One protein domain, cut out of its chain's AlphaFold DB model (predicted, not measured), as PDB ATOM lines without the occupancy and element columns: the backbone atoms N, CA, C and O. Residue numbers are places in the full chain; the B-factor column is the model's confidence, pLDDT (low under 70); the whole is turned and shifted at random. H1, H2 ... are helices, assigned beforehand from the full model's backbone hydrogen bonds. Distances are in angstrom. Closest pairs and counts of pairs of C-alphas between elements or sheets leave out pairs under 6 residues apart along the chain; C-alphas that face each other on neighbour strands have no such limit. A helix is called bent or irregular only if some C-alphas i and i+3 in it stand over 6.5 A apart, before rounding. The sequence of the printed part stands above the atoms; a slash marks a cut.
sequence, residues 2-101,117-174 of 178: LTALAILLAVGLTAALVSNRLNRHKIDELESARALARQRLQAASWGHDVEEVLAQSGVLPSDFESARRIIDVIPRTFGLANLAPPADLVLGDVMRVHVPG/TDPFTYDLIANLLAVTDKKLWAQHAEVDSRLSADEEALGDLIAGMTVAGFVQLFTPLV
ATOM      1  N   LEU A   2      63.725 -33.105 -10.065       52.03
ATOM      2  CA  LEU A   2      63.287 -31.836 -10.690       52.03
ATOM      3  C   LEU A   2      63.397 -31.779 -12.234       52.03
ATOM      4  O   LEU A   2      62.634 -31.066 -12.876       52.03
ATOM      5  N   THR A   3      64.298 -32.549 -12.848       57.56
ATOM      6  CA  THR A   3      64.553 -32.521 -14.303       57.56
ATOM      7  C   THR A   3      63.460 -33.192 -15.140       57.56
ATOM      8  O   THR A   3      63.115 -32.688 -16.204       57.56
ATOM      9  N   ALA A   4      62.863 -34.283 -14.656       52.34
ATOM     10  CA  ALA A   4      61.795 -34.987 -15.374       52.34
ATOM     11  C   ALA A   4      60.491 -34.167 -15.446       52.34
ATOM     12  O   ALA A   4      59.813 -34.168 -16.471       52.34
ATOM     13  N   LEU A   5      60.174 -33.410 -14.387       51.12
ATOM     14  CA  LEU A   5      58.989 -32.550 -14.336       51.12
ATOM     15  C   LEU A   5      59.119 -31.340 -15.279       51.12
ATOM     16  O   LEU A   5      58.158 -30.974 -15.950       51.12
ATOM     17  N   ALA A   6      60.319 -30.756 -15.383       58.62
ATOM     18  CA  ALA A   6      60.598 -29.639 -16.285       58.62
ATOM     19  C   ALA A   6      60.514 -30.041 -17.770       58.62
ATOM     20  O   ALA A   6      59.993 -29.282 -18.585       58.62
ATOM     21  N   ILE A   7      60.967 -31.250 -18.117       58.66
ATOM     22  CA  ILE A   7      60.867 -31.782 -19.486       58.66
ATOM     23  C   ILE A   7      59.406 -32.079 -19.845       58.66
ATOM     24  O   ILE A   7      58.966 -31.711 -20.930       58.66
ATOM     25  N   LEU A   8      58.623 -32.666 -18.933       51.53
ATOM     26  CA  LEU A   8      57.189 -32.903 -19.156       51.53
ATOM     27  C   LEU A   8      56.401 -31.597 -19.343       51.53
ATOM     28  O   LEU A   8      55.556 -31.518 -20.232       51.53
ATOM     29  N   LEU A   9      56.717 -30.556 -18.566       55.00
ATOM     30  CA  LEU A   9      56.147 -29.216 -18.746       55.00
ATOM     31  C   LEU A   9      56.538 -28.602 -20.095       55.00
ATOM     32  O   LEU A   9      55.678 -28.061 -20.786       55.00
ATOM     33  N   ALA A  10      57.804 -28.719 -20.504       58.91
ATOM     34  CA  ALA A  10      58.277 -28.198 -21.784       58.91
ATOM     35  C   ALA A  10      57.622 -28.909 -22.983       58.91
ATOM     36  O   ALA A  10      57.204 -28.240 -23.931       58.91
ATOM     37  N   VAL A  11      57.478 -30.237 -22.924       59.78
ATOM     38  CA  VAL A  11      56.811 -31.051 -23.956       59.78
ATOM     39  C   VAL A  11      55.307 -30.763 -23.998       59.78
ATOM     40  O   VAL A  11      54.748 -30.602 -25.079       59.78
ATOM     41  N   GLY A  12      54.649 -30.609 -22.843       50.88
ATOM     42  CA  GLY A  12      53.236 -30.222 -22.775       50.88
ATOM     43  C   GLY A  12      52.969 -28.827 -23.352       50.88
ATOM     44  O   GLY A  12      52.013 -28.640 -24.106       50.88
ATOM     45  N   LEU A  13      53.848 -27.856 -23.070       53.56
ATOM     46  CA  LEU A  13      53.730 -26.491 -23.589       53.56
ATOM     47  C   LEU A  13      53.963 -26.433 -25.107       53.56
ATOM     48  O   LEU A  13      53.232 -25.746 -25.821       53.56
ATOM     49  N   THR A  14      54.951 -27.177 -25.619       54.56
ATOM     50  CA  THR A  14      55.213 -27.262 -27.067       54.56
ATOM     51  C   THR A  14      54.114 -28.018 -27.803       54.56
ATOM     52  O   THR A  14      53.672 -27.538 -28.843       54.56
ATOM     53  N   ALA A  15      53.593 -29.120 -27.257       51.97
ATOM     54  CA  ALA A  15      52.458 -29.835 -27.843       51.97
ATOM     55  C   ALA A  15      51.197 -28.954 -27.917       51.97
ATOM     56  O   ALA A  15      50.535 -28.917 -28.954       51.97
ATOM     57  N   ALA A  16      50.904 -28.177 -26.867       51.31
ATOM     58  CA  ALA A  16      49.778 -27.242 -26.857       51.31
ATOM     59  C   ALA A  16      49.962 -26.087 -27.858       51.31
ATOM     60  O   ALA A  16      49.032 -25.745 -28.587       51.31
ATOM     61  N   LEU A  17      51.164 -25.505 -27.946       55.78
ATOM     62  CA  LEU A  17      51.474 -24.436 -28.905       55.78
ATOM     63  C   LEU A  17      51.421 -24.922 -30.358       55.78
ATOM     64  O   LEU A  17      50.891 -24.220 -31.219       55.78
ATOM     65  N   VAL A  18      51.945 -26.119 -30.630       57.16
ATOM     66  CA  VAL A  18      51.918 -26.739 -31.961       57.16
ATOM     67  C   VAL A  18      50.488 -27.113 -32.345       57.16
ATOM     68  O   VAL A  18      50.056 -26.755 -33.434       57.16
ATOM     69  N   SER A  19      49.716 -27.727 -31.444       53.03
ATOM     70  CA  SER A  19      48.299 -28.041 -31.679       53.03
ATOM     71  C   SER A  19      47.468 -26.779 -31.939       53.03
ATOM     72  O   SER A  19      46.692 -26.738 -32.890       53.03
ATOM     73  N   ASN A  20      47.691 -25.703 -31.179       57.25
ATOM     74  CA  ASN A  20      46.975 -24.443 -31.373       57.25
ATOM     75  C   ASN A  20      47.350 -23.757 -32.703       57.25
ATOM     76  O   ASN A  20      46.483 -23.228 -33.394       57.25
ATOM     77  N   ARG A  21      48.626 -23.808 -33.116       56.94
ATOM     78  CA  ARG A  21      49.048 -23.320 -34.442       56.94
ATOM     79  C   ARG A  21      48.477 -24.159 -35.584       56.94
ATOM     80  O   ARG A  21      48.031 -23.583 -36.569       56.94
ATOM     81  N   LEU A  22      48.465 -25.485 -35.445       59.44
ATOM     82  CA  LEU A  22      47.868 -26.391 -36.430       59.44
ATOM     83  C   LEU A  22      46.359 -26.155 -36.560       59.44
ATOM     84  O   LEU A  22      45.842 -26.145 -37.672       59.44
ATOM     85  N   ASN A  23      45.668 -25.897 -35.448       68.94
ATOM     86  CA  ASN A  23      44.250 -25.550 -35.466       68.94
ATOM     87  C   ASN A  23      44.002 -24.197 -36.145       68.94
ATOM     88  O   ASN A  23      43.108 -24.112 -36.977       68.94
ATOM     89  N   ARG A  24      44.807 -23.163 -35.859       70.31
ATOM     90  CA  ARG A  24      44.682 -21.858 -36.538       70.31
ATOM     91  C   ARG A  24      44.920 -21.950 -38.041       70.31
ATOM     92  O   ARG A  24      44.111 -21.443 -38.796       70.31
ATOM     93  N   HIS A  25      45.960 -22.662 -38.470       70.94
ATOM     94  CA  HIS A  25      46.243 -22.844 -39.896       70.94
ATOM     95  C   HIS A  25      45.081 -23.516 -40.637       70.94
ATOM     96  O   HIS A  25      44.698 -23.074 -41.713       70.94
ATOM     97  N   LYS A  26      44.481 -24.555 -40.038       67.38
ATOM     98  CA  LYS A  26      43.297 -25.219 -40.601       67.38
ATOM     99  C   LYS A  26      42.083 -24.292 -40.667       67.38
ATOM    100  O   LYS A  26      41.313 -24.372 -41.616       67.38
ATOM    101  N   ILE A  27      41.902 -23.425 -39.669       73.19
ATOM    102  CA  ILE A  27      40.834 -22.416 -39.677       73.19
ATOM    103  C   ILE A  27      41.058 -21.424 -40.827       73.19
ATOM    104  O   ILE A  27      40.144 -21.226 -41.621       73.19
ATOM    105  N   ASP A  28      42.270 -20.885 -40.978       74.56
ATOM    106  CA  ASP A  28      42.608 -19.930 -42.044       74.56
ATOM    107  C   ASP A  28      42.421 -20.544 -43.451       74.56
ATOM    108  O   ASP A  28      41.927 -19.893 -44.378       74.56
ATOM    109  N   GLU A  29      42.777 -21.821 -43.616       71.06
ATOM    110  CA  GLU A  29      42.566 -22.596 -44.846       71.06
ATOM    111  C   GLU A  29      41.075 -22.758 -45.184       71.06
ATOM    112  O   GLU A  29      40.666 -22.517 -46.325       71.06
ATOM    113  N   LEU A  30      40.250 -23.122 -44.197       72.94
ATOM    114  CA  LEU A  30      38.798 -23.244 -44.353       72.94
ATOM    115  C   LEU A  30      38.142 -21.890 -44.655       72.94
ATOM    116  O   LEU A  30      37.256 -21.808 -45.508       72.94
ATOM    117  N   GLU A  31      38.585 -20.815 -44.001       77.62
ATOM    118  CA  GLU A  31      38.108 -19.456 -44.273       77.62
ATOM    119  C   GLU A  31      38.459 -19.004 -45.693       77.62
ATOM    120  O   GLU A  31      37.606 -18.451 -46.393       77.62
ATOM    121  N   SER A  32      39.675 -19.305 -46.154       78.50
ATOM    122  CA  SER A  32      40.125 -19.005 -47.519       78.50
ATOM    123  C   SER A  32      39.321 -19.780 -48.563       78.50
ATOM    124  O   SER A  32      38.872 -19.208 -49.558       78.50
ATOM    125  N   ALA A  33      39.069 -21.067 -48.320       74.88
ATOM    126  CA  ALA A  33      38.219 -21.871 -49.187       74.88
ATOM    127  C   ALA A  33      36.771 -21.365 -49.196       74.88
ATOM    128  O   ALA A  33      36.150 -21.304 -50.255       74.88
ATOM    129  N   ARG A  34      36.242 -20.913 -48.051       77.94
ATOM    130  CA  ARG A  34      34.902 -20.320 -47.974       77.94
ATOM    131  C   ARG A  34      34.846 -18.999 -48.743       77.94
ATOM    132  O   ARG A  34      33.867 -18.750 -49.439       77.94
ATOM    133  N   ALA A  35      35.888 -18.172 -48.676       79.56
ATOM    134  CA  ALA A  35      35.991 -16.951 -49.473       79.56
ATOM    135  C   ALA A  35      36.020 -17.248 -50.984       79.56
ATOM    136  O   ALA A  35      35.316 -16.591 -51.750       79.56
ATOM    137  N   LEU A  36      36.760 -18.276 -51.409       76.38
ATOM    138  CA  LEU A  36      36.802 -18.700 -52.808       76.38
ATOM    139  C   LEU A  36      35.464 -19.298 -53.276       76.38
ATOM    140  O   LEU A  36      35.002 -18.968 -54.367       76.38
ATOM    141  N   ALA A  37      34.806 -20.114 -52.447       77.94
ATOM    142  CA  ALA A  37      33.458 -20.618 -52.711       77.94
ATOM    143  C   ALA A  37      32.474 -19.460 -52.910       77.94
ATOM    144  O   ALA A  37      31.750 -19.423 -53.902       77.94
ATOM    145  N   ARG A  38      32.509 -18.454 -52.023       78.38
ATOM    146  CA  ARG A  38      31.699 -17.234 -52.155       78.38
ATOM    147  C   ARG A  38      31.966 -16.505 -53.463       78.38
ATOM    148  O   ARG A  38      31.016 -16.102 -54.121       78.38
ATOM    149  N   GLN A  39      33.233 -16.340 -53.835       76.75
ATOM    150  CA  GLN A  39      33.604 -15.678 -55.081       76.75
ATOM    151  C   GLN A  39      33.079 -16.448 -56.298       76.75
ATOM    152  O   GLN A  39      32.535 -15.834 -57.212       76.75
ATOM    153  N   ARG A  40      33.205 -17.782 -56.308       74.25
ATOM    154  CA  ARG A  40      32.668 -18.637 -57.379       74.25
ATOM    155  C   ARG A  40      31.155 -18.556 -57.467       74.25
ATOM    156  O   ARG A  40      30.629 -18.433 -58.565       74.25
ATOM    157  N   LEU A  41      30.477 -18.563 -56.321       74.81
ATOM    158  CA  LEU A  41      29.044 -18.324 -56.266       74.81
ATOM    159  C   LEU A  41      28.708 -16.970 -56.877       74.81
ATOM    160  O   LEU A  41      28.021 -16.924 -57.882       74.81
ATOM    161  N   GLN A  42      29.275 -15.880 -56.369       72.44
ATOM    162  CA  GLN A  42      29.030 -14.537 -56.898       72.44
ATOM    163  C   GLN A  42      29.322 -14.414 -58.406       72.44
ATOM    164  O   GLN A  42      28.600 -13.710 -59.110       72.44
ATOM    165  N   ALA A  43      30.349 -15.106 -58.910       67.25
ATOM    166  CA  ALA A  43      30.730 -15.096 -60.321       67.25
ATOM    167  C   ALA A  43      29.777 -15.893 -61.229       67.25
ATOM    168  O   ALA A  43      29.662 -15.555 -62.404       67.25
ATOM    169  N   ALA A  44      29.065 -16.896 -60.707       64.50
ATOM    170  CA  ALA A  44      28.139 -17.743 -61.464       64.50
ATOM    171  C   ALA A  44      26.828 -17.031 -61.879       64.50
ATOM    172  O   ALA A  44      25.822 -17.687 -62.108       64.50
ATOM    173  N   SER A  45      26.812 -15.696 -61.976       58.81
ATOM    174  CA  SER A  45      25.648 -14.870 -62.347       58.81
ATOM    175  C   SER A  45      24.396 -15.090 -61.478       58.81
ATOM    176  O   SER A  45      23.355 -15.544 -61.941       58.81
ATOM    177  N   TRP A  46      24.470 -14.699 -60.203       65.38
ATOM    178  CA  TRP A  46      23.314 -14.643 -59.295       65.38
ATOM    179  C   TRP A  46      22.454 -13.411 -59.615       65.38
ATOM    180  O   TRP A  46      22.541 -12.380 -58.948       65.38
ATOM    181  N   GLY A  47      21.702 -13.484 -60.715       55.62
ATOM    182  CA  GLY A  47      20.872 -12.386 -61.228       55.62
ATOM    183  C   GLY A  47      19.435 -12.777 -61.574       55.62
ATOM    184  O   GLY A  47      18.658 -11.902 -61.950       55.62
ATOM    185  N   HIS A  48      19.083 -14.059 -61.452       61.78
ATOM    186  CA  HIS A  48      17.714 -14.523 -61.653       61.78
ATOM    187  C   HIS A  48      16.832 -14.143 -60.467       61.78
ATOM    188  O   HIS A  48      17.289 -14.130 -59.322       61.78
ATOM    189  N   ASP A  49      15.557 -13.862 -60.727       76.62
ATOM    190  CA  ASP A  49      14.572 -13.806 -59.650       76.62
ATOM    191  C   ASP A  49      14.451 -15.207 -59.034       76.62
ATOM    192  O   ASP A  49      14.407 -16.209 -59.751       76.62
ATOM    193  N   VAL A  50      14.385 -15.298 -57.704       79.06
ATOM    194  CA  VAL A  50      14.189 -16.577 -57.008       79.06
ATOM    195  C   VAL A  50      12.960 -17.284 -57.570       79.06
ATOM    196  O   VAL A  50      13.000 -18.485 -57.798       79.06
ATOM    197  N   GLU A  51      11.887 -16.549 -57.855       81.75
ATOM    198  CA  GLU A  51      10.668 -17.134 -58.420       81.75
ATOM    199  C   GLU A  51      10.865 -17.686 -59.834       81.75
ATOM    200  O   GLU A  51      10.282 -18.715 -60.165       81.75
ATOM    201  N   GLU A  52      11.729 -17.068 -60.641       81.94
ATOM    202  CA  GLU A  52      12.095 -17.581 -61.963       81.94
ATOM    203  C   GLU A  52      12.832 -18.921 -61.837       81.94
ATOM    204  O   GLU A  52      12.493 -19.884 -62.523       81.94
ATOM    205  N   VAL A  53      13.780 -19.017 -60.902       80.56
ATOM    206  CA  VAL A  53      14.535 -20.251 -60.626       80.56
ATOM    207  C   VAL A  53      13.601 -21.356 -60.135       80.56
ATOM    208  O   VAL A  53      13.691 -22.499 -60.585       80.56
ATOM    209  N   LEU A  54      12.664 -21.020 -59.244       85.88
ATOM    210  CA  LEU A  54      11.659 -21.959 -58.745       85.88
ATOM    211  C   LEU A  54      10.725 -22.442 -59.862       85.88
ATOM    212  O   LEU A  54      10.474 -23.643 -59.969       85.88
ATOM    213  N   ALA A  55      10.261 -21.534 -60.723       83.75
ATOM    214  CA  ALA A  55       9.408 -21.870 -61.857       83.75
ATOM    215  C   ALA A  55      10.135 -22.765 -62.875       83.75
ATOM    216  O   ALA A  55       9.576 -23.768 -63.319       83.75
ATOM    217  N   GLN A  56      11.396 -22.461 -63.194       82.94
ATOM    218  CA  GLN A  56      12.240 -23.296 -64.059       82.94
ATOM    219  C   GLN A  56      12.502 -24.683 -63.456       82.94
ATOM    220  O   GLN A  56      12.606 -25.667 -64.185       82.94
ATOM    221  N   SER A  57      12.543 -24.777 -62.124       82.69
ATOM    222  CA  SER A  57      12.675 -26.042 -61.388       82.69
ATOM    223  C   SER A  57      11.372 -26.857 -61.343       82.69
ATOM    224  O   SER A  57      11.332 -27.922 -60.728       82.69
ATOM    225  N   GLY A  58      10.292 -26.366 -61.964       84.56
ATOM    226  CA  GLY A  58       8.990 -27.030 -61.987       84.56
ATOM    227  C   GLY A  58       8.242 -26.980 -60.651       84.56
ATOM    228  O   GLY A  58       7.332 -27.779 -60.434       84.56
ATOM    229  N   VAL A  59       8.619 -26.070 -59.748       85.44
ATOM    230  CA  VAL A  59       7.944 -25.896 -58.457       85.44
ATOM    231  C   VAL A  59       6.615 -25.175 -58.674       85.44
ATOM    232  O   VAL A  59       6.542 -24.167 -59.377       85.44
ATOM    233  N   LEU A  60       5.550 -25.677 -58.049       85.94
ATOM    234  CA  LEU A  60       4.248 -25.021 -58.076       85.94
ATOM    235  C   LEU A  60       4.238 -23.797 -57.143       85.94
ATOM    236  O   LEU A  60       4.845 -23.849 -56.073       85.94
ATOM    237  N   PRO A  61       3.485 -22.724 -57.461       85.25
ATOM    238  CA  PRO A  61       3.372 -21.546 -56.594       85.25
ATOM    239  C   PRO A  61       2.960 -21.852 -55.146       85.25
ATOM    240  O   PRO A  61       3.369 -21.150 -54.225       85.25
ATOM    241  N   SER A  62       2.186 -22.923 -54.929       85.62
ATOM    242  CA  SER A  62       1.804 -23.410 -53.596       85.62
ATOM    243  C   SER A  62       2.993 -23.814 -52.724       85.62
ATOM    244  O   SER A  62       2.901 -23.730 -51.502       85.62
ATOM    245  N   ASP A  63       4.103 -24.221 -53.337       87.50
ATOM    246  CA  ASP A  63       5.291 -24.745 -52.661       87.50
ATOM    247  C   ASP A  63       6.445 -23.735 -52.625       87.50
ATOM    248  O   ASP A  63       7.524 -24.039 -52.115       87.50
ATOM    249  N   PHE A  64       6.232 -22.506 -53.113       87.75
ATOM    250  CA  PHE A  64       7.276 -21.480 -53.186       87.75
ATOM    251  C   PHE A  64       7.888 -21.153 -51.826       87.75
ATOM    252  O   PHE A  64       9.092 -20.933 -51.743       87.75
ATOM    253  N   GLU A  65       7.105 -21.152 -50.745       87.75
ATOM    254  CA  GLU A  65       7.655 -20.887 -49.412       87.75
ATOM    255  C   GLU A  65       8.623 -21.999 -48.969       87.75
ATOM    256  O   GLU A  65       9.703 -21.719 -48.447       87.75
ATOM    257  N   SER A  66       8.260 -23.261 -49.212       88.69
ATOM    258  CA  SER A  66       9.102 -24.427 -48.928       88.69
ATOM    259  C   SER A  66      10.358 -24.426 -49.796       88.69
ATOM    260  O   SER A  66      11.468 -24.602 -49.291       88.69
ATOM    261  N   ALA A  67      10.196 -24.139 -51.085       87.25
ATOM    262  CA  ALA A  67      11.286 -24.100 -52.043       87.25
ATOM    263  C   ALA A  67      12.269 -22.953 -51.756       87.25
ATOM    264  O   ALA A  67      13.480 -23.158 -51.802       87.25
ATOM    265  N   ARG A  68      11.773 -21.778 -51.334       87.06
ATOM    266  CA  ARG A  68      12.608 -20.670 -50.836       87.06
ATOM    267  C   ARG A  68      13.421 -21.058 -49.596       87.06
ATOM    268  O   ARG A  68      14.528 -20.577 -49.411       87.06
ATOM    269  N   ARG A  69      12.921 -21.945 -48.733       87.50
ATOM    270  CA  ARG A  69      13.720 -22.418 -47.587       87.50
ATOM    271  C   ARG A  69      14.834 -23.365 -48.001       87.50
ATOM    272  O   ARG A  69      15.907 -23.286 -47.414       87.50
ATOM    273  N   ILE A  70      14.590 -24.236 -48.983       89.06
ATOM    274  CA  ILE A  70      15.629 -25.105 -49.553       89.06
ATOM    275  C   ILE A  70      16.683 -24.276 -50.272       89.06
ATOM    276  O   ILE A  70      17.873 -24.467 -50.044       89.06
ATOM    277  N   ILE A  71      16.258 -23.326 -51.104       85.25
ATOM    278  CA  ILE A  71      17.178 -22.516 -51.899       85.25
ATOM    279  C   ILE A  71      18.098 -21.664 -51.009       85.25
ATOM    280  O   ILE A  71      19.278 -21.519 -51.314       85.25
ATOM    281  N   ASP A  72      17.597 -21.210 -49.855       85.62
ATOM    282  CA  ASP A  72      18.341 -20.469 -48.830       85.62
ATOM    283  C   ASP A  72      19.456 -21.281 -48.144       85.62
ATOM    284  O   ASP A  72      20.374 -20.691 -47.566       85.62
ATOM    285  N   VAL A  73      19.407 -22.619 -48.177       87.62
ATOM    286  CA  VAL A  73      20.417 -23.491 -47.544       87.62
ATOM    287  C   VAL A  73      21.796 -23.273 -48.165       87.62
ATOM    288  O   VAL A  73      22.800 -23.197 -47.450       87.62
ATOM    289  N   ILE A  74      21.839 -23.127 -49.491       84.44
ATOM    290  CA  ILE A  74      23.070 -22.953 -50.261       84.44
ATOM    291  C   ILE A  74      23.793 -21.668 -49.827       84.44
ATOM    292  O   ILE A  74      24.868 -21.774 -49.237       84.44
ATOM    293  N   PRO A  75      23.238 -20.452 -50.010       79.19
ATOM    294  CA  PRO A  75      23.943 -19.223 -49.666       79.19
ATOM    295  C   PRO A  75      24.264 -19.145 -48.162       79.19
ATOM    296  O   PRO A  75      25.368 -18.724 -47.810       79.19
ATOM    297  N   ARG A  76      23.404 -19.661 -47.265       82.44
ATOM    298  CA  ARG A  76      23.687 -19.717 -45.815       82.44
ATOM    299  C   ARG A  76      24.912 -20.554 -45.465       82.44
ATOM    300  O   ARG A  76      25.722 -20.105 -44.655       82.44
ATOM    301  N   THR A  77      25.090 -21.710 -46.101       82.81
ATOM    302  CA  THR A  77      26.270 -22.577 -45.913       82.81
ATOM    303  C   THR A  77      27.572 -21.827 -46.212       82.81
ATOM    304  O   THR A  77      28.593 -21.986 -45.530       82.81
ATOM    305  N   PHE A  78      27.509 -20.910 -47.177       76.81
ATOM    306  CA  PHE A  78      28.629 -20.066 -47.571       76.81
ATOM    307  C   PHE A  78      28.613 -18.681 -46.913       76.81
ATOM    308  O   PHE A  78      29.482 -17.873 -47.210       76.81
ATOM    309  N   GLY A  79      27.703 -18.373 -45.984       75.00
ATOM    310  CA  GLY A  79      27.617 -17.060 -45.328       75.00
ATOM    311  C   GLY A  79      27.285 -15.907 -46.282       75.00
ATOM    312  O   GLY A  79      27.730 -14.781 -46.075       75.00
ATOM    313  N   LEU A  80      26.541 -16.203 -47.341       71.19
ATOM    314  CA  LEU A  80      25.916 -15.238 -48.229       71.19
ATOM    315  C   LEU A  80      24.440 -15.175 -47.822       71.19
ATOM    316  O   LEU A  80      23.769 -16.197 -47.780       71.19
ATOM    317  N   ALA A  81      23.919 -14.014 -47.443       66.31
ATOM    318  CA  ALA A  81      22.494 -13.873 -47.143       66.31
ATOM    319  C   ALA A  81      21.789 -13.231 -48.345       66.31
ATOM    320  O   ALA A  81      22.317 -12.276 -48.912       66.31
ATOM    321  N   ASN A  82      20.591 -13.716 -48.688       63.31
ATOM    322  CA  ASN A  82      19.666 -13.093 -49.649       63.31
ATOM    323  C   ASN A  82      20.150 -12.998 -51.106       63.31
ATOM    324  O   ASN A  82      19.764 -12.072 -51.817       63.31
ATOM    325  N   LEU A  83      20.984 -13.927 -51.567       66.12
ATOM    326  CA  LEU A  83      21.317 -14.012 -52.986       66.12
ATOM    327  C   LEU A  83      20.419 -15.072 -53.661       66.12
ATOM    328  O   LEU A  83      20.141 -16.114 -53.068       66.12
ATOM    329  N   ALA A  84      19.977 -14.810 -54.892       68.25
ATOM    330  CA  ALA A  84      19.206 -15.753 -55.704       68.25
ATOM    331  C   ALA A  84      20.136 -16.632 -56.562       68.25
ATOM    332  O   ALA A  84      20.925 -16.077 -57.333       68.25
ATOM    333  N   PRO A  85      20.112 -17.969 -56.431       72.25
ATOM    334  CA  PRO A  85      21.068 -18.811 -57.137       72.25
ATOM    335  C   PRO A  85      20.644 -19.093 -58.587       72.25
ATOM    336  O   PRO A  85      19.454 -19.112 -58.880       72.25
ATOM    337  N   PRO A  86      21.591 -19.368 -59.496       77.69
ATOM    338  CA  PRO A  86      21.297 -19.761 -60.874       77.69
ATOM    339  C   PRO A  86      20.677 -21.157 -60.909       77.69
ATOM    340  O   PRO A  86      21.090 -22.022 -60.139       77.69
ATOM    341  N   ALA A  87      19.743 -21.417 -61.824       76.12
ATOM    342  CA  ALA A  87      19.129 -22.739 -61.967       76.12
ATOM    343  C   ALA A  87      20.118 -23.816 -62.470       76.12
ATOM    344  O   ALA A  87      19.984 -24.994 -62.128       76.12
ATOM    345  N   ASP A  88      21.111 -23.412 -63.262       78.69
ATOM    346  CA  ASP A  88      22.079 -24.255 -63.975       78.69
ATOM    347  C   ASP A  88      23.389 -24.503 -63.209       78.69
ATOM    348  O   ASP A  88      24.190 -25.349 -63.608       78.69
ATOM    349  N   LEU A  89      23.597 -23.822 -62.081       82.06
ATOM    350  CA  LEU A  89      24.783 -24.001 -61.249       82.06
ATOM    351  C   LEU A  89      24.858 -25.433 -60.697       82.06
ATOM    352  O   LEU A  89      23.975 -25.860 -59.950       82.06
ATOM    353  N   VAL A  90      25.947 -26.142 -61.001       83.44
ATOM    354  CA  VAL A  90      26.271 -27.447 -60.404       83.44
ATOM    355  C   VAL A  90      26.873 -27.231 -59.016       83.44
ATOM    356  O   VAL A  90      27.901 -26.569 -58.861       83.44
ATOM    357  N   LEU A  91      26.246 -27.798 -57.983       79.75
ATOM    358  CA  LEU A  91      26.654 -27.584 -56.588       79.75
ATOM    359  C   LEU A  91      28.054 -28.139 -56.300       79.75
ATOM    360  O   LEU A  91      28.806 -27.541 -55.527       79.75
ATOM    361  N   GLY A  92      28.433 -29.231 -56.969       75.50
ATOM    362  CA  GLY A  92      29.762 -29.831 -56.877       75.50
ATOM    363  C   GLY A  92      30.909 -28.866 -57.184       75.50
ATOM    364  O   GLY A  92      31.947 -28.961 -56.536       75.50
ATOM    365  N   ASP A  93      30.731 -27.897 -58.085       73.12
ATOM    366  CA  ASP A  93      31.796 -26.956 -58.484       73.12
ATOM    367  C   ASP A  93      32.115 -25.905 -57.403       73.12
ATOM    368  O   ASP A  93      33.197 -25.299 -57.372       73.12
ATOM    369  N   VAL A  94      31.158 -25.703 -56.499       72.50
ATOM    370  CA  VAL A  94      31.221 -24.782 -55.358       72.50
ATOM    371  C   VAL A  94      31.690 -25.503 -54.101       72.50
ATOM    372  O   VAL A  94      32.416 -24.948 -53.283       72.50
ATOM    373  N   MET A  95      31.259 -26.748 -53.959       70.81
ATOM    374  CA  MET A  95      31.586 -27.649 -52.868       70.81
ATOM    375  C   MET A  95      33.031 -28.157 -52.963       70.81
ATOM    376  O   MET A  95      33.818 -28.076 -52.022       70.81
ATOM    377  N   ARG A  96      33.461 -28.555 -54.163       65.38
ATOM    378  CA  ARG A  96      34.837 -28.974 -54.462       65.38
ATOM    379  C   ARG A  96      35.744 -27.763 -54.662       65.38
ATOM    380  O   ARG A  96      36.363 -27.571 -55.711       65.38
ATOM    381  N   VAL A  97      35.824 -26.913 -53.645       60.03
ATOM    382  CA  VAL A  97      36.826 -25.855 -53.606       60.03
ATOM    383  C   VAL A  97      38.131 -26.460 -53.134       60.03
ATOM    384  O   VAL A  97      38.234 -27.023 -52.047       60.03
ATOM    385  N   HIS A  98      39.141 -26.331 -53.988       54.97
ATOM    386  CA  HIS A  98      40.499 -26.685 -53.629       54.97
ATOM    387  C   HIS A  98      40.947 -25.777 -52.483       54.97
ATOM    388  O   HIS A  98      41.246 -24.600 -52.689       54.97
ATOM    389  N   VAL A  99      40.971 -26.327 -51.272       52.72
ATOM    390  CA  VAL A  99      41.734 -25.756 -50.168       52.72
ATOM    391  C   VAL A  99      43.198 -25.987 -50.536       52.72
ATOM    392  O   VAL A  99      43.581 -27.149 -50.698       52.72
ATOM    393  N   PRO A 100      44.023 -24.940 -50.704       48.41
ATOM    394  CA  PRO A 100      45.450 -25.113 -50.918       48.41
ATOM    395  C   PRO A 100      46.101 -25.615 -49.622       48.41
ATOM    396  O   PRO A 100      46.765 -24.870 -48.912       48.41
ATOM    397  N   GLY A 101      45.909 -26.892 -49.309       41.06
ATOM    398  CA  GLY A 101      46.789 -27.616 -48.412       41.06
ATOM    399  C   GLY A 101      48.065 -27.925 -49.181       41.06
ATOM    400  O   GLY A 101      48.017 -28.192 -50.384       41.06
ATOM    401  N   THR A 117      37.789 -34.241 -49.815       46.53
ATOM    402  CA  THR A 117      36.946 -33.889 -48.689       46.53
ATOM    403  C   THR A 117      36.498 -32.492 -49.032       46.53
ATOM    404  O   THR A 117      37.233 -31.533 -48.811       46.53
ATOM    405  N   ASP A 118      35.358 -32.418 -49.707       63.62
ATOM    406  CA  ASP A 118      34.619 -31.194 -49.889       63.62
ATOM    407  C   ASP A 118      34.404 -30.639 -48.472       63.62
ATOM    408  O   ASP A 118      33.729 -31.260 -47.645       63.62
ATOM    409  N   PRO A 119      35.075 -29.526 -48.131       64.94
ATOM    410  CA  PRO A 119      35.086 -29.016 -46.767       64.94
ATOM    411  C   PRO A 119      33.711 -28.480 -46.343       64.94
ATOM    412  O   PRO A 119      33.550 -28.092 -45.187       64.94
ATOM    413  N   PHE A 120      32.734 -28.444 -47.256       75.56
ATOM    414  CA  PHE A 120      31.428 -27.833 -47.060       75.56
ATOM    415  C   PHE A 120      30.255 -28.811 -47.220       75.56
ATOM    416  O   PHE A 120      29.138 -28.419 -46.881       75.56
ATOM    417  N   THR A 121      30.465 -30.066 -47.655       78.12
ATOM    418  CA  THR A 121      29.367 -31.049 -47.811       78.12
ATOM    419  C   THR A 121      28.616 -31.246 -46.506       78.12
ATOM    420  O   THR A 121      27.390 -31.204 -46.478       78.12
ATOM    421  N   TYR A 122      29.356 -31.433 -45.411       77.00
ATOM    422  CA  TYR A 122      28.779 -31.694 -44.095       77.00
ATOM    423  C   TYR A 122      27.947 -30.508 -43.599       77.00
ATOM    424  O   TYR A 122      26.827 -30.706 -43.135       77.00
ATOM    425  N   ASP A 123      28.449 -29.276 -43.751       82.38
ATOM    426  CA  ASP A 123      27.707 -28.061 -43.392       82.38
ATOM    427  C   ASP A 123      26.432 -27.925 -44.243       82.38
ATOM    428  O   ASP A 123      25.368 -27.578 -43.724       82.38
ATOM    429  N   LEU A 124      26.518 -28.224 -45.545       85.38
ATOM    430  CA  LEU A 124      25.380 -28.166 -46.459       85.38
ATOM    431  C   LEU A 124      24.310 -29.201 -46.090       85.38
ATOM    432  O   LEU A 124      23.135 -28.848 -45.982       85.38
ATOM    433  N   ILE A 125      24.713 -30.453 -45.850       85.12
ATOM    434  CA  ILE A 125      23.824 -31.539 -45.417       85.12
ATOM    435  C   ILE A 125      23.200 -31.196 -44.064       85.12
ATOM    436  O   ILE A 125      21.988 -31.319 -43.904       85.12
ATOM    437  N   ALA A 126      23.979 -30.703 -43.101       84.62
ATOM    438  CA  ALA A 126      23.462 -30.316 -41.792       84.62
ATOM    439  C   ALA A 126      22.405 -29.203 -41.901       84.62
ATOM    440  O   ALA A 126      21.333 -29.302 -41.296       84.62
ATOM    441  N   ASN A 127      22.662 -28.172 -42.711       87.44
ATOM    442  CA  ASN A 127      21.708 -27.088 -42.951       87.44
ATOM    443  C   ASN A 127      20.463 -27.565 -43.719       87.44
ATOM    444  O   ASN A 127      19.356 -27.109 -43.429       87.44
ATOM    445  N   LEU A 128      20.617 -28.506 -44.654       88.25
ATOM    446  CA  LEU A 128      19.512 -29.149 -45.367       88.25
ATOM    447  C   LEU A 128      18.629 -29.977 -44.418       88.25
ATOM    448  O   LEU A 128      17.404 -29.842 -44.407       88.25
ATOM    449  N   LEU A 129      19.237 -30.802 -43.565       86.38
ATOM    450  CA  LEU A 129      18.525 -31.601 -42.566       86.38
ATOM    451  C   LEU A 129      17.815 -30.729 -41.519       86.38
ATOM    452  O   LEU A 129      16.793 -31.133 -40.967       86.38
ATOM    453  N   ALA A 130      18.315 -29.518 -41.259       87.50
ATOM    454  CA  ALA A 130      17.673 -28.567 -40.356       87.50
ATOM    455  C   ALA A 130      16.366 -27.971 -40.917       87.50
ATOM    456  O   ALA A 130      15.516 -27.538 -40.135       87.50
ATOM    457  N   VAL A 131      16.193 -27.933 -42.245       87.75
ATOM    458  CA  VAL A 131      14.992 -27.376 -42.899       87.75
ATOM    459  C   VAL A 131      14.000 -28.439 -43.382       87.75
ATOM    460  O   VAL A 131      12.862 -28.101 -43.713       87.75
ATOM    461  N   THR A 132      14.396 -29.712 -43.395       88.06
ATOM    462  CA  THR A 132      13.557 -30.843 -43.820       88.06
ATOM    463  C   THR A 132      12.828 -31.500 -42.642       88.06
ATOM    464  O   THR A 132      13.267 -31.463 -41.491       88.06
ATOM    465  N   ASP A 133      11.662 -32.097 -42.908       88.19
ATOM    466  CA  ASP A 133      10.926 -32.870 -41.907       88.19
ATOM    467  C   ASP A 133      11.456 -34.307 -41.857       88.19
ATOM    468  O   ASP A 133      11.371 -35.055 -42.831       88.19
ATOM    469  N   LYS A 134      11.961 -34.722 -40.691       85.12
ATOM    470  CA  LYS A 134      12.545 -36.060 -40.498       85.12
ATOM    471  C   LYS A 134      11.580 -37.204 -40.823       85.12
ATOM    472  O   LYS A 134      12.027 -38.262 -41.256       85.12
ATOM    473  N   LYS A 135      10.271 -37.028 -40.596       84.81
ATOM    474  CA  LYS A 135       9.274 -38.064 -40.906       84.81
ATOM    475  C   LYS A 135       9.024 -38.140 -42.408       84.81
ATOM    476  O   LYS A 135       8.960 -39.244 -42.935       84.81
ATOM    477  N   LEU A 136       8.916 -36.991 -43.082       86.75
ATOM    478  CA  LEU A 136       8.770 -36.951 -44.543       86.75
ATOM    479  C   LEU A 136      10.009 -37.498 -45.246       86.75
ATOM    480  O   LEU A 136       9.862 -38.234 -46.216       86.75
ATOM    481  N   TRP A 137      11.200 -37.192 -44.723       86.94
ATOM    482  CA  TRP A 137      12.457 -37.751 -45.209       86.94
ATOM    483  C   TRP A 137      12.448 -39.275 -45.142       86.94
ATOM    484  O   TRP A 137      12.673 -39.921 -46.154       86.94
ATOM    485  N   ALA A 138      12.143 -39.852 -43.974       84.75
ATOM    486  CA  ALA A 138      12.109 -41.305 -43.809       84.75
ATOM    487  C   ALA A 138      11.119 -41.969 -44.782       84.75
ATOM    488  O   ALA A 138      11.465 -42.946 -45.433       84.75
ATOM    489  N   GLN A 139       9.925 -41.390 -44.946       85.50
ATOM    490  CA  GLN A 139       8.919 -41.887 -45.892       85.50
ATOM    491  C   GLN A 139       9.372 -41.780 -47.352       85.50
ATOM    492  O   GLN A 139       9.136 -42.692 -48.135       85.50
ATOM    493  N   HIS A 140      10.016 -40.676 -47.737       84.25
ATOM    494  CA  HIS A 140      10.519 -40.512 -49.101       84.25
ATOM    495  C   HIS A 140      11.738 -41.390 -49.373       84.25
ATOM    496  O   HIS A 140      11.855 -41.895 -50.480       84.25
ATOM    497  N   ALA A 141      12.603 -41.630 -48.387       83.88
ATOM    498  CA  ALA A 141      13.758 -42.518 -48.515       83.88
ATOM    499  C   ALA A 141      13.363 -43.993 -48.712       83.88
ATOM    500  O   ALA A 141      14.101 -44.746 -49.342       83.88
ATOM    501  N   GLU A 142      12.186 -44.407 -48.229       82.88
ATOM    502  CA  GLU A 142      11.618 -45.732 -48.527       82.88
ATOM    503  C   GLU A 142      11.216 -45.884 -50.006       82.88
ATOM    504  O   GLU A 142      11.179 -46.999 -50.524       82.88
ATOM    505  N   VAL A 143      10.919 -44.772 -50.688       82.25
ATOM    506  CA  VAL A 143      10.433 -44.744 -52.078       82.25
ATOM    507  C   VAL A 143      11.543 -44.371 -53.066       82.25
ATOM    508  O   VAL A 143      11.613 -44.934 -54.157       82.25
ATOM    509  N   ASP A 144      12.417 -43.438 -52.695       80.19
ATOM    510  CA  ASP A 144      13.544 -42.953 -53.487       80.19
ATOM    511  C   ASP A 144      14.861 -43.311 -52.792       80.19
ATOM    512  O   ASP A 144      15.316 -42.635 -51.866       80.19
ATOM    513  N   SER A 145      15.507 -44.371 -53.288       76.50
ATOM    514  CA  SER A 145      16.765 -44.890 -52.742       76.50
ATOM    515  C   SER A 145      17.931 -43.901 -52.824       76.50
ATOM    516  O   SER A 145      18.979 -44.153 -52.230       76.50
ATOM    517  N   ARG A 146      17.787 -42.790 -53.565       77.38
ATOM    518  CA  ARG A 146      18.789 -41.717 -53.610       77.38
ATOM    519  C   ARG A 146      18.840 -40.936 -52.296       77.38
ATOM    520  O   ARG A 146      19.899 -40.432 -51.946       77.38
ATOM    521  N   LEU A 147      17.745 -40.879 -51.535       78.38
ATOM    522  CA  LEU A 147      17.676 -40.220 -50.223       78.38
ATOM    523  C   LEU A 147      18.211 -41.120 -49.094       78.38
ATOM    524  O   LEU A 147      17.616 -41.218 -48.018       78.38
ATOM    525  N   SER A 148      19.334 -41.793 -49.354       73.94
ATOM    526  CA  SER A 148      20.021 -42.648 -48.385       73.94
ATOM    527  C   SER A 148      20.284 -41.898 -47.072       73.94
ATOM    528  O   SER A 148      20.533 -40.693 -47.064       73.94
ATOM    529  N   ALA A 149      20.255 -42.622 -45.949       67.38
ATOM    530  CA  ALA A 149      20.664 -42.092 -44.645       67.38
ATOM    531  C   ALA A 149      22.194 -41.957 -44.505       67.38
ATOM    532  O   ALA A 149      22.670 -41.461 -43.488       67.38
ATOM    533  N   ASP A 150      22.951 -42.433 -45.497       79.88
ATOM    534  CA  ASP A 150      24.402 -42.300 -45.557       79.88
ATOM    535  C   ASP A 150      24.815 -40.896 -46.029       79.88
ATOM    536  O   ASP A 150      24.446 -40.460 -47.121       79.88
ATOM    537  N   GLU A 151      25.590 -40.196 -45.197       72.12
ATOM    538  CA  GLU A 151      26.048 -38.826 -45.455       72.12
ATOM    539  C   GLU A 151      26.992 -38.751 -46.663       72.12
ATOM    540  O   GLU A 151      26.954 -37.765 -47.398       72.12
ATOM    541  N   GLU A 152      27.799 -39.792 -46.904       75.06
ATOM    542  CA  GLU A 152      28.725 -39.848 -48.043       75.06
ATOM    543  C   GLU A 152      27.950 -39.975 -49.363       75.06
ATOM    544  O   GLU A 152      28.104 -39.140 -50.256       75.06
ATOM    545  N   ALA A 153      27.018 -40.931 -49.447       77.88
ATOM    546  CA  ALA A 153      26.135 -41.079 -50.603       77.88
ATOM    547  C   ALA A 153      25.263 -39.836 -50.863       77.88
ATOM    548  O   ALA A 153      25.042 -39.457 -52.018       77.88
ATOM    549  N   LEU A 154      24.769 -39.184 -49.805       80.31
ATOM    550  CA  LEU A 154      23.995 -37.948 -49.930       80.31
ATOM    551  C   LEU A 154      24.870 -36.784 -50.424       80.31
ATOM    552  O   LEU A 154      24.421 -35.980 -51.241       80.31
ATOM    553  N   GLY A 155      26.120 -36.715 -49.969       79.81
ATOM    554  CA  GLY A 155      27.110 -35.753 -50.442       79.81
ATOM    555  C   GLY A 155      27.413 -35.901 -51.930       79.81
ATOM    556  O   GLY A 155      27.373 -34.915 -52.670       79.81
ATOM    557  N   ASP A 156      27.630 -37.134 -52.388       79.56
ATOM    558  CA  ASP A 156      27.857 -37.443 -53.803       79.56
ATOM    559  C   ASP A 156      26.641 -37.117 -54.675       79.56
ATOM    560  O   ASP A 156      26.791 -36.554 -55.767       79.56
ATOM    561  N   LEU A 157      25.433 -37.405 -54.180       84.81
ATOM    562  CA  LEU A 157      24.191 -37.024 -54.845       84.81
ATOM    563  C   LEU A 157      24.126 -35.506 -55.037       84.81
ATOM    564  O   LEU A 157      23.946 -35.042 -56.161       84.81
ATOM    565  N   ILE A 158      24.311 -34.728 -53.965       84.88
ATOM    566  CA  ILE A 158      24.234 -33.264 -54.023       84.88
ATOM    567  C   ILE A 158      25.337 -32.692 -54.928       84.88
ATOM    568  O   ILE A 158      25.083 -31.756 -55.683       84.88
ATOM    569  N   ALA A 159      26.541 -33.272 -54.918       82.38
ATOM    570  CA  ALA A 159      27.654 -32.813 -55.748       82.38
ATOM    571  C   ALA A 159      27.380 -32.935 -57.252       82.38
ATOM    572  O   ALA A 159      27.845 -32.095 -58.024       82.38
ATOM    573  N   GLY A 160      26.613 -33.942 -57.671       79.75
ATOM    574  CA  GLY A 160      26.218 -34.128 -59.067       79.75
ATOM    575  C   GLY A 160      25.011 -33.296 -59.510       79.75
ATOM    576  O   GLY A 160      24.647 -33.348 -60.685       79.75
ATOM    577  N   MET A 161      24.362 -32.560 -58.605       85.81
ATOM    578  CA  MET A 161      23.093 -31.890 -58.880       85.81
ATOM    579  C   MET A 161      23.253 -30.407 -59.212       85.81
ATOM    580  O   MET A 161      24.116 -29.704 -58.677       85.81
ATOM    581  N   THR A 162      22.360 -29.920 -60.073       87.88
ATOM    582  CA  THR A 162      22.138 -28.484 -60.246       87.88
ATOM    583  C   THR A 162      21.306 -27.930 -59.094       87.88
ATOM    584  O   THR A 162      20.593 -28.674 -58.414       87.88
ATOM    585  N   VAL A 163      21.329 -26.611 -58.908       86.81
ATOM    586  CA  VAL A 163      20.420 -25.916 -57.984       86.81
ATOM    587  C   VAL A 163      18.960 -26.264 -58.276       86.81
ATOM    588  O   VAL A 163      18.216 -26.556 -57.343       86.81
ATOM    589  N   ALA A 164      18.550 -26.299 -59.549       86.06
ATOM    590  CA  ALA A 164      17.181 -26.659 -59.909       86.06
ATOM    591  C   ALA A 164      16.822 -28.089 -59.479       86.06
ATOM    592  O   ALA A 164      15.783 -28.311 -58.855       86.06
ATOM    593  N   GLY A 165      17.712 -29.055 -59.734       88.19
ATOM    594  CA  GLY A 165      17.525 -30.432 -59.278       88.19
ATOM    595  C   GLY A 165      17.470 -30.530 -57.754       88.19
ATOM    596  O   GLY A 165      16.657 -31.275 -57.210       88.19
ATOM    597  N   PHE A 166      18.312 -29.762 -57.056       89.69
ATOM    598  CA  PHE A 166      18.349 -29.713 -55.594       89.69
ATOM    599  C   PHE A 166      17.024 -29.190 -55.031       89.69
ATOM    600  O   PHE A 166      16.406 -29.832 -54.182       89.69
ATOM    601  N   VAL A 167      16.534 -28.069 -55.561       89.50
ATOM    602  CA  VAL A 167      15.228 -27.510 -55.196       89.50
ATOM    603  C   VAL A 167      14.119 -28.522 -55.469       89.50
ATOM    604  O   VAL A 167      13.306 -28.780 -54.582       89.50
ATOM    605  N   GLN A 168      14.095 -29.132 -56.654       88.12
ATOM    606  CA  GLN A 168      13.054 -30.080 -57.044       88.12
ATOM    607  C   GLN A 168      13.011 -31.312 -56.128       88.12
ATOM    608  O   GLN A 168      11.930 -31.744 -55.731       88.12
ATOM    609  N   LEU A 169      14.174 -31.865 -55.769       88.69
ATOM    610  CA  LEU A 169      14.259 -33.066 -54.941       88.69
ATOM    611  C   LEU A 169      13.891 -32.796 -53.477       88.69
ATOM    612  O   LEU A 169      13.194 -33.600 -52.862       88.69
ATOM    613  N   PHE A 170      14.353 -31.679 -52.909       89.75
ATOM    614  CA  PHE A 170      14.240 -31.434 -51.468       89.75
ATOM    615  C   PHE A 170      13.022 -30.592 -51.065       89.75
ATOM    616  O   PHE A 170      12.616 -30.646 -49.904       89.75
ATOM    617  N   THR A 171      12.390 -29.856 -51.990       89.94
ATOM    618  CA  THR A 171      11.176 -29.066 -51.695       89.94
ATOM    619  C   THR A 171      10.039 -29.902 -51.087       89.94
ATOM    620  O   THR A 171       9.496 -29.470 -50.067       89.94
ATOM    621  N   PRO A 172       9.707 -31.109 -51.599       87.38
ATOM    622  CA  PRO A 172       8.661 -31.960 -51.016       87.38
ATOM    623  C   PRO A 172       8.958 -32.432 -49.586       87.38
ATOM    624  O   PRO A 172       8.050 -32.831 -48.857       87.38
ATOM    625  N   LEU A 173      10.229 -32.394 -49.172       87.50
ATOM    626  CA  LEU A 173      10.670 -32.826 -47.844       87.50
ATOM    627  C   LEU A 173      10.585 -31.700 -46.809       87.50
ATOM    628  O   LEU A 173      10.683 -31.955 -45.604       87.50
ATOM    629  N   VAL A 174      10.409 -30.450 -47.246       84.81
ATOM    630  CA  VAL A 174      10.188 -29.323 -46.343       84.81
ATOM    631  C   VAL A 174       8.743 -29.321 -45.897       84.81
ATOM    632  O   VAL A 174       7.804 -29.297 -46.689       84.81
TER     633      VAL A 174
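What this domain is: This is residues 2 to 101 and 117 to 174 of the 178 residues of an uncharacterized protein of Massilia sp. Root335 (UniProt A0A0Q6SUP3). One long helix, H1, reaches like an arm out of a small compact body of eight short helices; its residues 2 to 24 stick out free and give the whole its length, while residues 37 to 41 pack on H5. In the body H6 packs on H4 and, crosswise, on H8; H2 and H3 pack on H9 at large angles, and H7 lies far out on one side. The 158 printed residues hold nine named helices, H1 to H9 in chain order, and no named strand: the class is all helix, with mostly crossed packing. The whole is loose, with a radius of gyration of the C-alphas of 20.4 A, and spans 76 by 37 by 23 A; without the free stretch the body spans 43 by 34 by 21 A.

How they stand to each other: H1, residues 2 to 43, touches H5, residues 92 to 95, with residues 37 to 41 alone; the closest C-alphas, of Ala 37 and Val 94, are 5.4 A apart. H2, residues 50 to 56, touches H9, residues 163 to 173, about perpendicular at 87 degrees (closest C-alphas Val 53 and Ala 164, 7.0 A). H3, residues 61 to 71, touches H9 at a steep tilt of 69 degrees, only just short of perpendicular, opposite ways; C-alphas 67 and 171 are closest, at 5.0 A. H4, residues 73 to 77, touches H6, residues 121 to 131, closest at the C-alphas of Thr 77 and Leu 124, 5.7 A. H5 touches H8, residues 151 to 159, closest at the C-alphas of Gly 92 and Ala 159, 3.8 A. H6 and H8 touch about perpendicular at 87 degrees, closest at the C-alphas of Thr 121 and Gly 155, 5.8 A. H7, residues 134 to 143, only just touches H9, with 3 pairs of C-alphas within 8 A, those of Leu 136 and Leu 173 closest at 5.6 A. Every O i to N i+4 pair is within hydrogen-bond range in H1, H2, H4, H6 and H8, against 5 of 7 in H3, 5 of 6 in H7 and 5 of 7 in H9; H5 is too short for such a pair.

Where its parts are: H1 starts at C-alpha 2, (63.287, -31.836, -10.690), and ends 61.7 A on at C-alpha 43, (30.730, -15.096, -60.321). H3 measures 14.6 A, H6 15.6 A, H7 14.6 A, H8 12.0 A and H9 15.7 A, which ends at C-alpha 173, (10.670, -32.826, -47.844). H3 is irregular, with C-alphas 62 and 65 at 7.6 A, and H9 only just, with C-alphas 169 and 172 at 6.9 A.

The domain as a whole: The two C-alphas farthest apart, of Leu 2 and Pro 61, are 76.2 A apart. Residues 102 to 116 are not printed, and C-alphas 101 and 117 are 11.7 A apart across this cut. The link from H4 to H5, residues 78 to 91, is long. Mean pLDDT of the printed part is 75.2; 43 residues are under 70, among them 2 to 23, 43 to 48 and 96 to 101.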